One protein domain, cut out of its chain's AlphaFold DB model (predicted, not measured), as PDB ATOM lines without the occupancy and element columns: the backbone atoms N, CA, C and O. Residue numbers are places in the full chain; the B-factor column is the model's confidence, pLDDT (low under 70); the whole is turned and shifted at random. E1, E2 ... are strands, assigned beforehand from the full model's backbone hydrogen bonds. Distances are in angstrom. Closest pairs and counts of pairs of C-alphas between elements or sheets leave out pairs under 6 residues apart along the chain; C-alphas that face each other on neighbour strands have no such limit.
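Overview. This is residues 3 to 63 of the 256 residues of an uncharacterized protein of Chloroflexi bacterium ADurb.Bin222 (UniProt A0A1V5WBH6). Two sheets lie face to face as a sandwich, a larger one of five strands and a smaller one of three, with the strands of the one running at only 21 degrees to those of the other. E3, E4 and E7 cover E5 and E6 in the middle of the larger sheet, while at one edge of that sheet E1 extends past the smaller one. The printed part has 61 residues with eight named strands, E1 to E8 in chain order, and no named helix; the class is all strand. The larger sheet runs E1, E2, E5, E6, E8 and is mixed, and the smaller runs E3, E4, E7 and is antiparallel. The whole is compact, with a radius of gyration of the C-alphas of 10.2 A and spans of 29 by 22 by 18 A.

Along the chain. E1, residues 3 to 5, begins at C-alpha 3 (-4.366, -77.677, -0.516). E2 is residues 8 to 11, 10.4 A long, and E3 is residues 14 to 19, 17.1 A. E4, residues 23 to 30, is the longest strand at 22.0 A and begins at C-alpha 23 (-25.614, -73.113, -1.900). E5, residues 33 to 37, measures 14.1 A, E6, residues 40 to 44, 13.9 A, and E7, residues 48 to 52, 13.2 A. E8, residues 60 to 62, ends at C-alpha 62 (-18.678, -87.297, 7.795).

Arrangement. In the larger sheet E1 and E2 form a hairpin, with N 3 and O 10 2.8 A apart. E2 and E5 are antiparallel at 178 degrees, with N 34 and O 11 at 2.7 A. E5 and E6 form a hairpin, with N 42 and O 35 at 2.8 A. E8, an edge strand, is parallel to E6 at 26 degrees, with N 61 and O 41 at 2.9 A. In the smaller sheet E3 and E4 form a hairpin, with N 25 and O 18 at 2.8 A, and E4 and E7 are antiparallel at 168 degrees, with N 24 and O 51 at 2.8 A. Between the sheets, the closest C-alphas of E4 and E5 are those of Leu 26 and Val 35, 6.3 A apart, and those of E4 and E6 are Leu 26 and Leu 42, also 6.3 A. E1 is apart from E3, E4 and E7, and E8 is apart from E3, E4 and E7.

Size, cuts and confidence. The C-alphas farthest apart, of Gly 31 and Thr 54, are 28.9 A from each other. The printed part has no cut and no long link; E7 to E8, seven residues, is short, and the other links are tight. The mean pLDDT of the printed part is 86.7, with residues 30 to 31 and 62 to 63 under 70.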
ATOM      1  N   TYR A   3      -4.107 -79.015  -0.008       92.06
ATOM      2  CA  TYR A   3      -4.366 -77.677  -0.516       92.06
ATOM      3  C   TYR A   3      -5.052 -76.825   0.547       92.06
ATOM      4  O   TYR A   3      -6.017 -77.251   1.182       92.06
ATOM      5  N   LYS A   4      -4.584 -75.587   0.711       94.19
ATOM      6  CA  LYS A   4      -5.197 -74.607   1.605       94.19
ATOM      7  C   LYS A   4      -5.027 -73.204   1.042       94.19
ATOM      8  O   LYS A   4      -3.901 -72.737   0.884       94.19
ATOM      9  N   ALA A   5      -6.140 -72.537   0.756       92.25
ATOM     10  CA  ALA A   5      -6.148 -71.147   0.318       92.25
ATOM     11  C   ALA A   5      -7.491 -70.482   0.638       92.25
ATOM     12  O   ALA A   5      -8.555 -70.991   0.279       92.25
ATOM     13  N   GLY A   6      -7.433 -69.315   1.283       92.06
ATOM     14  CA  GLY A   6      -8.625 -68.578   1.698       92.06
ATOM     15  C   GLY A   6      -9.543 -69.433   2.573       92.06
ATOM     16  O   GLY A   6      -9.099 -70.024   3.554       92.06
ATOM     17  N   ASP A   7     -10.810 -69.516   2.173       93.69
ATOM     18  CA  ASP A   7     -11.848 -70.275   2.875       93.69
ATOM     19  C   ASP A   7     -11.839 -71.781   2.552       93.69
ATOM     20  O   ASP A   7     -12.692 -72.505   3.066       93.69
ATOM     21  N   ILE A   8     -10.943 -72.253   1.676       93.88
ATOM     22  CA  ILE A   8     -10.938 -73.624   1.152       93.88
ATOM     23  C   ILE A   8      -9.771 -74.418   1.741       93.88
ATOM     24  O   ILE A   8      -8.612 -74.005   1.656       93.88
ATOM     25  N   GLU A   9     -10.075 -75.612   2.252       94.38
ATOM     26  CA  GLU A   9      -9.077 -76.638   2.573       94.38
ATOM     27  C   GLU A   9      -9.450 -77.951   1.887       94.38
ATOM     28  O   GLU A   9     -10.618 -78.345   1.888       94.38
ATOM     29  N   PHE A  10      -8.460 -78.646   1.336       93.56
ATOM     30  CA  PHE A  10      -8.616 -79.967   0.748       93.56
ATOM     31  C   PHE A  10      -7.442 -80.871   1.126       93.56
ATOM     32  O   PHE A  10      -6.283 -80.466   1.068       93.56
ATOM     33  N   HIS A  11      -7.773 -82.108   1.476       91.50
ATOM     34  CA  HIS A  11      -6.855 -83.213   1.682       91.50
ATOM     35  C   HIS A  11      -7.446 -84.459   1.015       91.50
ATOM     36  O   HIS A  11      -8.530 -84.889   1.393       91.50
ATOM     37  N   GLY A  12      -6.779 -85.046   0.028       84.75
ATOM     38  CA  GLY A  12      -7.270 -86.262  -0.640       84.75
ATOM     39  C   GLY A  12      -6.691 -86.463  -2.037       84.75
ATOM     40  O   GLY A  12      -5.695 -85.818  -2.383       84.75
ATOM     41  N   ALA A  13      -7.297 -87.349  -2.831       81.69
ATOM     42  CA  ALA A  13      -6.890 -87.606  -4.217       81.69
ATOM     43  C   ALA A  13      -7.538 -86.611  -5.194       81.69
ATOM     44  O   ALA A  13      -6.831 -85.850  -5.853       81.69
ATOM     45  N   ALA A  14      -8.875 -86.525  -5.207       81.56
ATOM     46  CA  ALA A  14      -9.603 -85.512  -5.972       81.56
ATOM     47  C   ALA A  14     -10.789 -84.943  -5.190       81.56
ATOM     48  O   ALA A  14     -11.451 -85.638  -4.420       81.56
ATOM     49  N   GLY A  15     -11.105 -83.673  -5.426       86.88
ATOM     50  CA  GLY A  15     -12.238 -83.003  -4.802       86.88
ATOM     51  C   GLY A  15     -12.475 -81.617  -5.378       86.88
ATOM     52  O   GLY A  15     -11.683 -81.105  -6.166       86.88
ATOM     53  N   ALA A  16     -13.601 -81.017  -5.007       88.88
ATOM     54  CA  ALA A  16     -13.961 -79.676  -5.435       88.88
ATOM     55  C   ALA A  16     -14.840 -78.971  -4.400       88.88
ATOM     56  O   ALA A  16     -15.620 -79.599  -3.684       88.88
ATOM     57  N   VAL A  17     -14.759 -77.642  -4.403       92.81
ATOM     58  CA  VAL A  17     -15.750 -76.756  -3.791       92.81
ATOM     59  C   VAL A  17     -16.430 -75.994  -4.922       92.81
ATOM     60  O   VAL A  17     -15.758 -75.314  -5.695       92.81
ATOM     61  N   ARG A  18     -17.755 -76.110  -5.042       92.75
ATOM     62  CA  ARG A  18     -18.549 -75.297  -5.977       92.75
ATOM     63  C   ARG A  18     -19.386 -74.324  -5.171       92.75
ATOM     64  O   ARG A  18     -20.139 -74.754  -4.304       92.75
ATOM     65  N   VAL A  19     -19.240 -73.035  -5.444       92.81
ATOM     66  CA  VAL A  19     -19.970 -71.978  -4.741       92.81
ATOM     67  C   VAL A  19     -20.996 -71.388  -5.698       92.81
ATOM     68  O   VAL A  19     -20.635 -70.859  -6.748       92.81
ATOM     69  N   TYR A  20     -22.263 -71.495  -5.322       92.25
ATOM     70  CA  TYR A  20     -23.401 -70.858  -5.973       92.25
ATOM     71  C   TYR A  20     -23.932 -69.730  -5.073       92.25
ATOM     72  O   TYR A  20     -23.421 -69.503  -3.974       92.25
ATOM     73  N   ALA A  21     -24.932 -68.985  -5.546       90.88
ATOM     74  CA  ALA A  21     -25.469 -67.839  -4.808       90.88
ATOM     75  C   ALA A  21     -26.118 -68.246  -3.469       90.88
ATOM     76  O   ALA A  21     -25.972 -67.552  -2.463       90.88
ATOM     77  N   ASP A  22     -26.814 -69.379  -3.450       94.31
ATOM     78  CA  ASP A  22     -27.635 -69.871  -2.343       94.31
ATOM     79  C   ASP A  22     -27.128 -71.185  -1.736       94.31
ATOM     80  O   ASP A  22     -27.567 -71.571  -0.652       94.31
ATOM     81  N   GLU A  23     -26.158 -71.844  -2.369       94.88
ATOM     82  CA  GLU A  23     -25.614 -73.113  -1.900       94.88
ATOM     83  C   GLU A  23     -24.126 -73.308  -2.210       94.88
ATOM     84  O   GLU A  23     -23.546 -72.718  -3.120       94.88
ATOM     85  N   VAL A  24     -23.500 -74.185  -1.434       94.50
ATOM     86  CA  VAL A  24     -22.124 -74.640  -1.604       94.50
ATOM     87  C   VAL A  24     -22.131 -76.154  -1.717       94.50
ATOM     88  O   VAL A  24     -22.742 -76.846  -0.904       94.50
ATOM     89  N   HIS A  25     -21.444 -76.683  -2.724       91.88
ATOM     90  CA  HIS A  25     -21.257 -78.119  -2.890       91.88
ATOM     91  C   HIS A  25     -19.839 -78.478  -2.472       91.88
ATOM     92  O   HIS A  25     -18.869 -78.025  -3.083       91.88
ATOM     93  N   LEU A  26     -19.731 -79.317  -1.451       91.62
ATOM     94  CA  LEU A  26     -18.492 -79.964  -1.046       91.62
ATOM     95  C   LEU A  26     -18.428 -81.331  -1.721       91.62
ATOM     96  O   LEU A  26     -19.325 -82.150  -1.526       91.62
ATOM     97  N   VAL A  27     -17.395 -81.567  -2.528       86.94
ATOM     98  CA  VAL A  27     -17.242 -82.792  -3.320       86.94
ATOM     99  C   VAL A  27     -15.918 -83.459  -2.972       86.94
ATOM    100  O   VAL A  27     -14.857 -82.887  -3.212       86.94
ATOM    101  N   LEU A  28     -15.981 -84.683  -2.458       83.75
ATOM    102  CA  LEU A  28     -14.860 -85.621  -2.457       83.75
ATOM    103  C   LEU A  28     -15.013 -86.490  -3.690       83.75
ATOM    104  O   LEU A  28     -15.986 -87.223  -3.808       83.75
ATOM    105  N   GLY A  29     -14.115 -86.314  -4.648       73.25
ATOM    106  CA  GLY A  29     -14.224 -86.878  -5.982       73.25
ATOM    107  C   GLY A  29     -13.646 -88.275  -6.089       73.25
ATOM    108  O   GLY A  29     -14.239 -89.056  -6.820       73.25
ATOM    109  N   GLU A  30     -12.547 -88.569  -5.385       69.81
ATOM    110  CA  GLU A  30     -11.703 -89.781  -5.453       69.81
ATOM    111  C   GLU A  30     -10.948 -89.997  -4.130       69.81
ATOM    112  O   GLU A  30     -10.602 -89.014  -3.468       69.81
ATOM    113  N   GLY A  31     -10.713 -91.266  -3.771       66.12
ATOM    114  CA  GLY A  31     -10.116 -91.692  -2.501       66.12
ATOM    115  C   GLY A  31     -10.849 -91.233  -1.230       66.12
ATOM    116  O   GLY A  31     -11.836 -90.494  -1.272       66.12
ATOM    117  N   GLY A  32     -10.341 -91.667  -0.075       75.69
ATOM    118  CA  GLY A  32     -10.702 -91.075   1.211       75.69
ATOM    119  C   GLY A  32     -10.091 -89.676   1.355       75.69
ATOM    120  O   GLY A  32      -8.954 -89.440   0.941       75.69
ATOM    121  N   GLY A  33     -10.822 -88.725   1.938       85.31
ATOM    122  CA  GLY A  33     -10.311 -87.362   2.080       85.31
ATOM    123  C   GLY A  33     -11.155 -86.424   2.931       85.31
ATOM    124  O   GLY A  33     -12.079 -86.827   3.635       85.31
ATOM    125  N   LYS A  34     -10.817 -85.138   2.865       92.06
ATOM    126  CA  LYS A  34     -11.516 -84.013   3.480       92.06
ATOM    127  C   LYS A  34     -11.531 -82.825   2.522       92.06
ATOM    128  O   LYS A  34     -10.499 -82.436   1.990       92.06
ATOM    129  N   VAL A  35     -12.690 -82.205   2.358       93.75
ATOM    130  CA  VAL A  35     -12.858 -80.927   1.659       93.75
ATOM    131  C   VAL A  35     -13.666 -79.988   2.547       93.75
ATOM    132  O   VAL A  35     -14.623 -80.411   3.196       93.75
ATOM    133  N   SER A  36     -13.284 -78.718   2.617       94.81
ATOM    134  CA  SER A  36     -13.972 -77.733   3.448       94.81
ATOM    135  C   SER A  36     -14.107 -76.378   2.772       94.81
ATOM    136  O   SER A  36     -13.279 -75.993   1.946       94.81
ATOM    137  N   TYR A  37     -15.170 -75.668   3.150       95.81
ATOM    138  CA  TYR A  37     -15.421 -74.278   2.801       95.81
ATOM    139  C   TYR A  37     -15.912 -73.525   4.040       95.81
ATOM    140  O   TYR A  37     -16.903 -73.922   4.658       95.81
ATOM    141  N   ARG A  38     -15.219 -72.443   4.419       93.25
ATOM    142  CA  ARG A  38     -15.528 -71.622   5.609       93.25
ATOM    143  C   ARG A  38     -15.667 -72.457   6.885       93.25
ATOM    144  O   ARG A  38     -16.636 -72.334   7.630       93.25
ATOM    145  N   GLY A  39     -14.730 -73.383   7.087       89.38
ATOM    146  CA  GLY A  39     -14.710 -74.312   8.222       89.38
ATOM    147  C   GLY A  39     -15.747 -75.438   8.157       89.38
ATOM    148  O   GLY A  39     -15.587 -76.437   8.850       89.38
ATOM    149  N   THR A  40     -16.775 -75.330   7.308       92.38
ATOM    150  CA  THR A  40     -17.753 -76.407   7.114       92.38
ATOM    151  C   THR A  40     -17.130 -77.465   6.215       92.38
ATOM    152  O   THR A  40     -16.676 -77.148   5.115       92.38
ATOM    153  N   ALA A  41     -17.075 -78.713   6.671       91.88
ATOM    154  CA  ALA A  41     -16.302 -79.759   6.013       91.88
ATOM    155  C   ALA A  41     -17.118 -81.020   5.711       91.88
ATOM    156  O   ALA A  41     -18.054 -81.382   6.430       91.88
ATOM    157  N   LEU A  42     -16.706 -81.695   4.642       89.38
ATOM    158  CA  LEU A  42     -17.065 -83.057   4.281       89.38
ATOM    159  C   LEU A  42     -15.793 -83.903   4.371       89.38
ATOM    160  O   LEU A  42     -14.809 -83.576   3.710       89.38
ATOM    161  N   SER A  43     -15.820 -84.976   5.160       88.88
ATOM    162  CA  SER A  43     -14.701 -85.925   5.281       88.88
ATOM    163  C   SER A  43     -15.177 -87.365   5.093       88.88
ATOM    164  O   SER A  43     -16.255 -87.703   5.572       88.88
ATOM    165  N   GLY A  44     -14.377 -88.225   4.468       81.50
ATOM    166  CA  GLY A  44     -14.677 -89.645   4.262       81.50
ATOM    167  C   GLY A  44     -14.452 -90.092   2.818       81.50
ATOM    168  O   GLY A  44     -13.595 -89.540   2.133       81.50
ATOM    169  N   ASP A  45     -15.223 -91.085   2.384       76.50
ATOM    170  CA  ASP A  45     -15.213 -91.624   1.019       76.50
ATOM    171  C   ASP A  45     -15.826 -90.647  -0.008       76.50
ATOM    172  O   ASP A  45     -16.472 -89.662   0.384       76.50
ATOM    173  N   PRO A  46     -15.674 -90.903  -1.327       79.25
ATOM    174  CA  PRO A  46     -16.216 -90.042  -2.369       79.25
ATOM    175  C   PRO A  46     -17.713 -89.756  -2.195       79.25
ATOM    176  O   PRO A  46     -18.568 -90.631  -2.331       79.25
ATOM    177  N   ALA A  47     -18.039 -88.496  -1.913       77.50
ATOM    178  CA  ALA A  47     -19.394 -88.028  -1.655       77.50
ATOM    179  C   ALA A  47     -19.568 -86.565  -2.084       77.50
ATOM    180  O   ALA A  47     -18.610 -85.809  -2.236       77.50
ATOM    181  N   THR A  48     -20.819 -86.157  -2.294       82.25
ATOM    182  CA  THR A  48     -21.180 -84.751  -2.496       82.25
ATOM    183  C   THR A  48     -22.152 -84.329  -1.411       82.25
ATOM    184  O   THR A  48     -23.164 -84.993  -1.193       82.25
ATOM    185  N   ARG A  49     -21.863 -83.207  -0.754       85.69
ATOM    186  CA  ARG A  49     -22.768 -82.558   0.191       85.69
ATOM    187  C   ARG A  49     -23.132 -81.180  -0.335       85.69
ATOM    188  O   ARG A  49     -22.254 -80.349  -0.550       85.69
ATOM    189  N   VAL A  50     -24.427 -80.949  -0.505       87.50
ATOM    190  CA  VAL A  50     -24.988 -79.645  -0.865       87.50
ATOM    191  C   VAL A  50     -25.431 -78.945   0.416       87.50
ATOM    192  O   VAL A  50     -26.168 -79.518   1.219       87.50
ATOM    193  N   ILE A  51     -24.933 -77.731   0.640       90.75
ATOM    194  CA  ILE A  51     -25.137 -76.964   1.867       90.75
ATOM    195  C   ILE A  51     -25.696 -75.596   1.479       90.75
ATOM    196  O   ILE A  51     -24.986 -74.835   0.824       90.75
ATOM    197  N   PRO A  52     -26.922 -75.237   1.893       93.06
ATOM    198  CA  PRO A  52     -27.405 -73.869   1.748       93.06
ATOM    199  C   PRO A  52     -26.440 -72.888   2.422       93.06
ATOM    200  O   PRO A  52     -25.978 -73.156   3.532       93.06
ATOM    201  N   THR A  53     -26.152 -71.741   1.808       89.75
ATOM    202  CA  THR A  53     -25.193 -70.754   2.346       89.75
ATOM    203  C   THR A  53     -25.578 -70.257   3.742       89.75
ATOM    204  O   THR A  53     -24.708 -69.982   4.562       89.75
ATOM    205  N   THR A  54     -26.878 -70.235   4.054       90.94
ATOM    206  CA  THR A  54     -27.437 -69.910   5.378       90.94
ATOM    207  C   THR A  54     -27.152 -70.954   6.462       90.94
ATOM    208  O   THR A  54     -27.404 -70.694   7.635       90.94
ATOM    209  N   LYS A  55     -26.645 -72.134   6.089       86.88
ATOM    210  CA  LYS A  55     -26.352 -73.267   6.979       86.88
ATOM    211  C   LYS A  55     -24.858 -73.605   7.055       86.88
ATOM    212  O   LYS A  55     -24.508 -74.686   7.516       86.88
ATOM    213  N   LEU A  56     -23.983 -72.710   6.592       87.50
ATOM    214  CA  LEU A  56     -22.543 -72.818   6.828       87.50
ATOM    215  C   LEU A  56     -22.263 -72.479   8.297       87.50
ATOM    216  O   LEU A  56     -22.366 -71.325   8.702       87.50
ATOM    217  N   ASP A  57     -21.941 -73.495   9.088       87.25
ATOM    218  CA  ASP A  57     -21.846 -73.419  10.550       87.25
ATOM    219  C   ASP A  57     -20.464 -73.816  11.092       87.25
ATOM    220  O   ASP A  57     -20.251 -73.848  12.303       87.25
ATOM    221  N   GLY A  58     -19.513 -74.131  10.210       81.38
ATOM    222  CA  GLY A  58     -18.187 -74.601  10.607       81.38
ATOM    223  C   GLY A  58     -18.165 -76.062  11.065       81.38
ATOM    224  O   GLY A  58     -17.147 -76.529  11.576       81.38
ATOM    225  N   SER A  59     -19.268 -76.801  10.907       82.06
ATOM    226  CA  SER A  59     -19.331 -78.208  11.287       82.06
ATOM    227  C   SER A  59     -18.567 -79.086  10.299       82.06
ATOM    228  O   SER A  59     -18.607 -78.908   9.080       82.06
ATOM    229  N   THR A  60     -17.888 -80.104  10.822       76.81
ATOM    230  CA  THR A  60     -17.419 -81.221  10.001       76.81
ATOM    231  C   THR A  60     -18.484 -82.300  10.032       76.81
ATOM    232  O   THR A  60     -18.854 -82.783  11.100       76.81
ATOM    233  N   THR A  61     -18.979 -82.694   8.867       75.75
ATOM    234  CA  THR A  61     -19.875 -83.841   8.746       75.75
ATOM    235  C   THR A  61     -19.138 -84.926   7.987       75.75
ATOM    236  O   THR A  61     -18.573 -84.679   6.921       75.75
ATOM    237  N   GLY A  62     -19.117 -86.134   8.551       65.44
ATOM    238  CA  GLY A  62     -18.678 -87.297   7.795       65.44
ATOM    239  C   GLY A  62     -19.572 -87.468   6.569       65.44
ATOM    240  O   GLY A  62     -20.763 -87.152   6.625       65.44
ATOM    241  N   ALA A  63     -19.019 -87.957   5.466       58.28
ATOM    242  CA  ALA A  63     -19.807 -88.503   4.377       58.28
ATOM    243  C   ALA A  63     -20.638 -89.662   4.949       58.28
ATOM    244  O   ALA A  63     -20.183 -90.796   5.030       58.28
TER     245      ALA A  63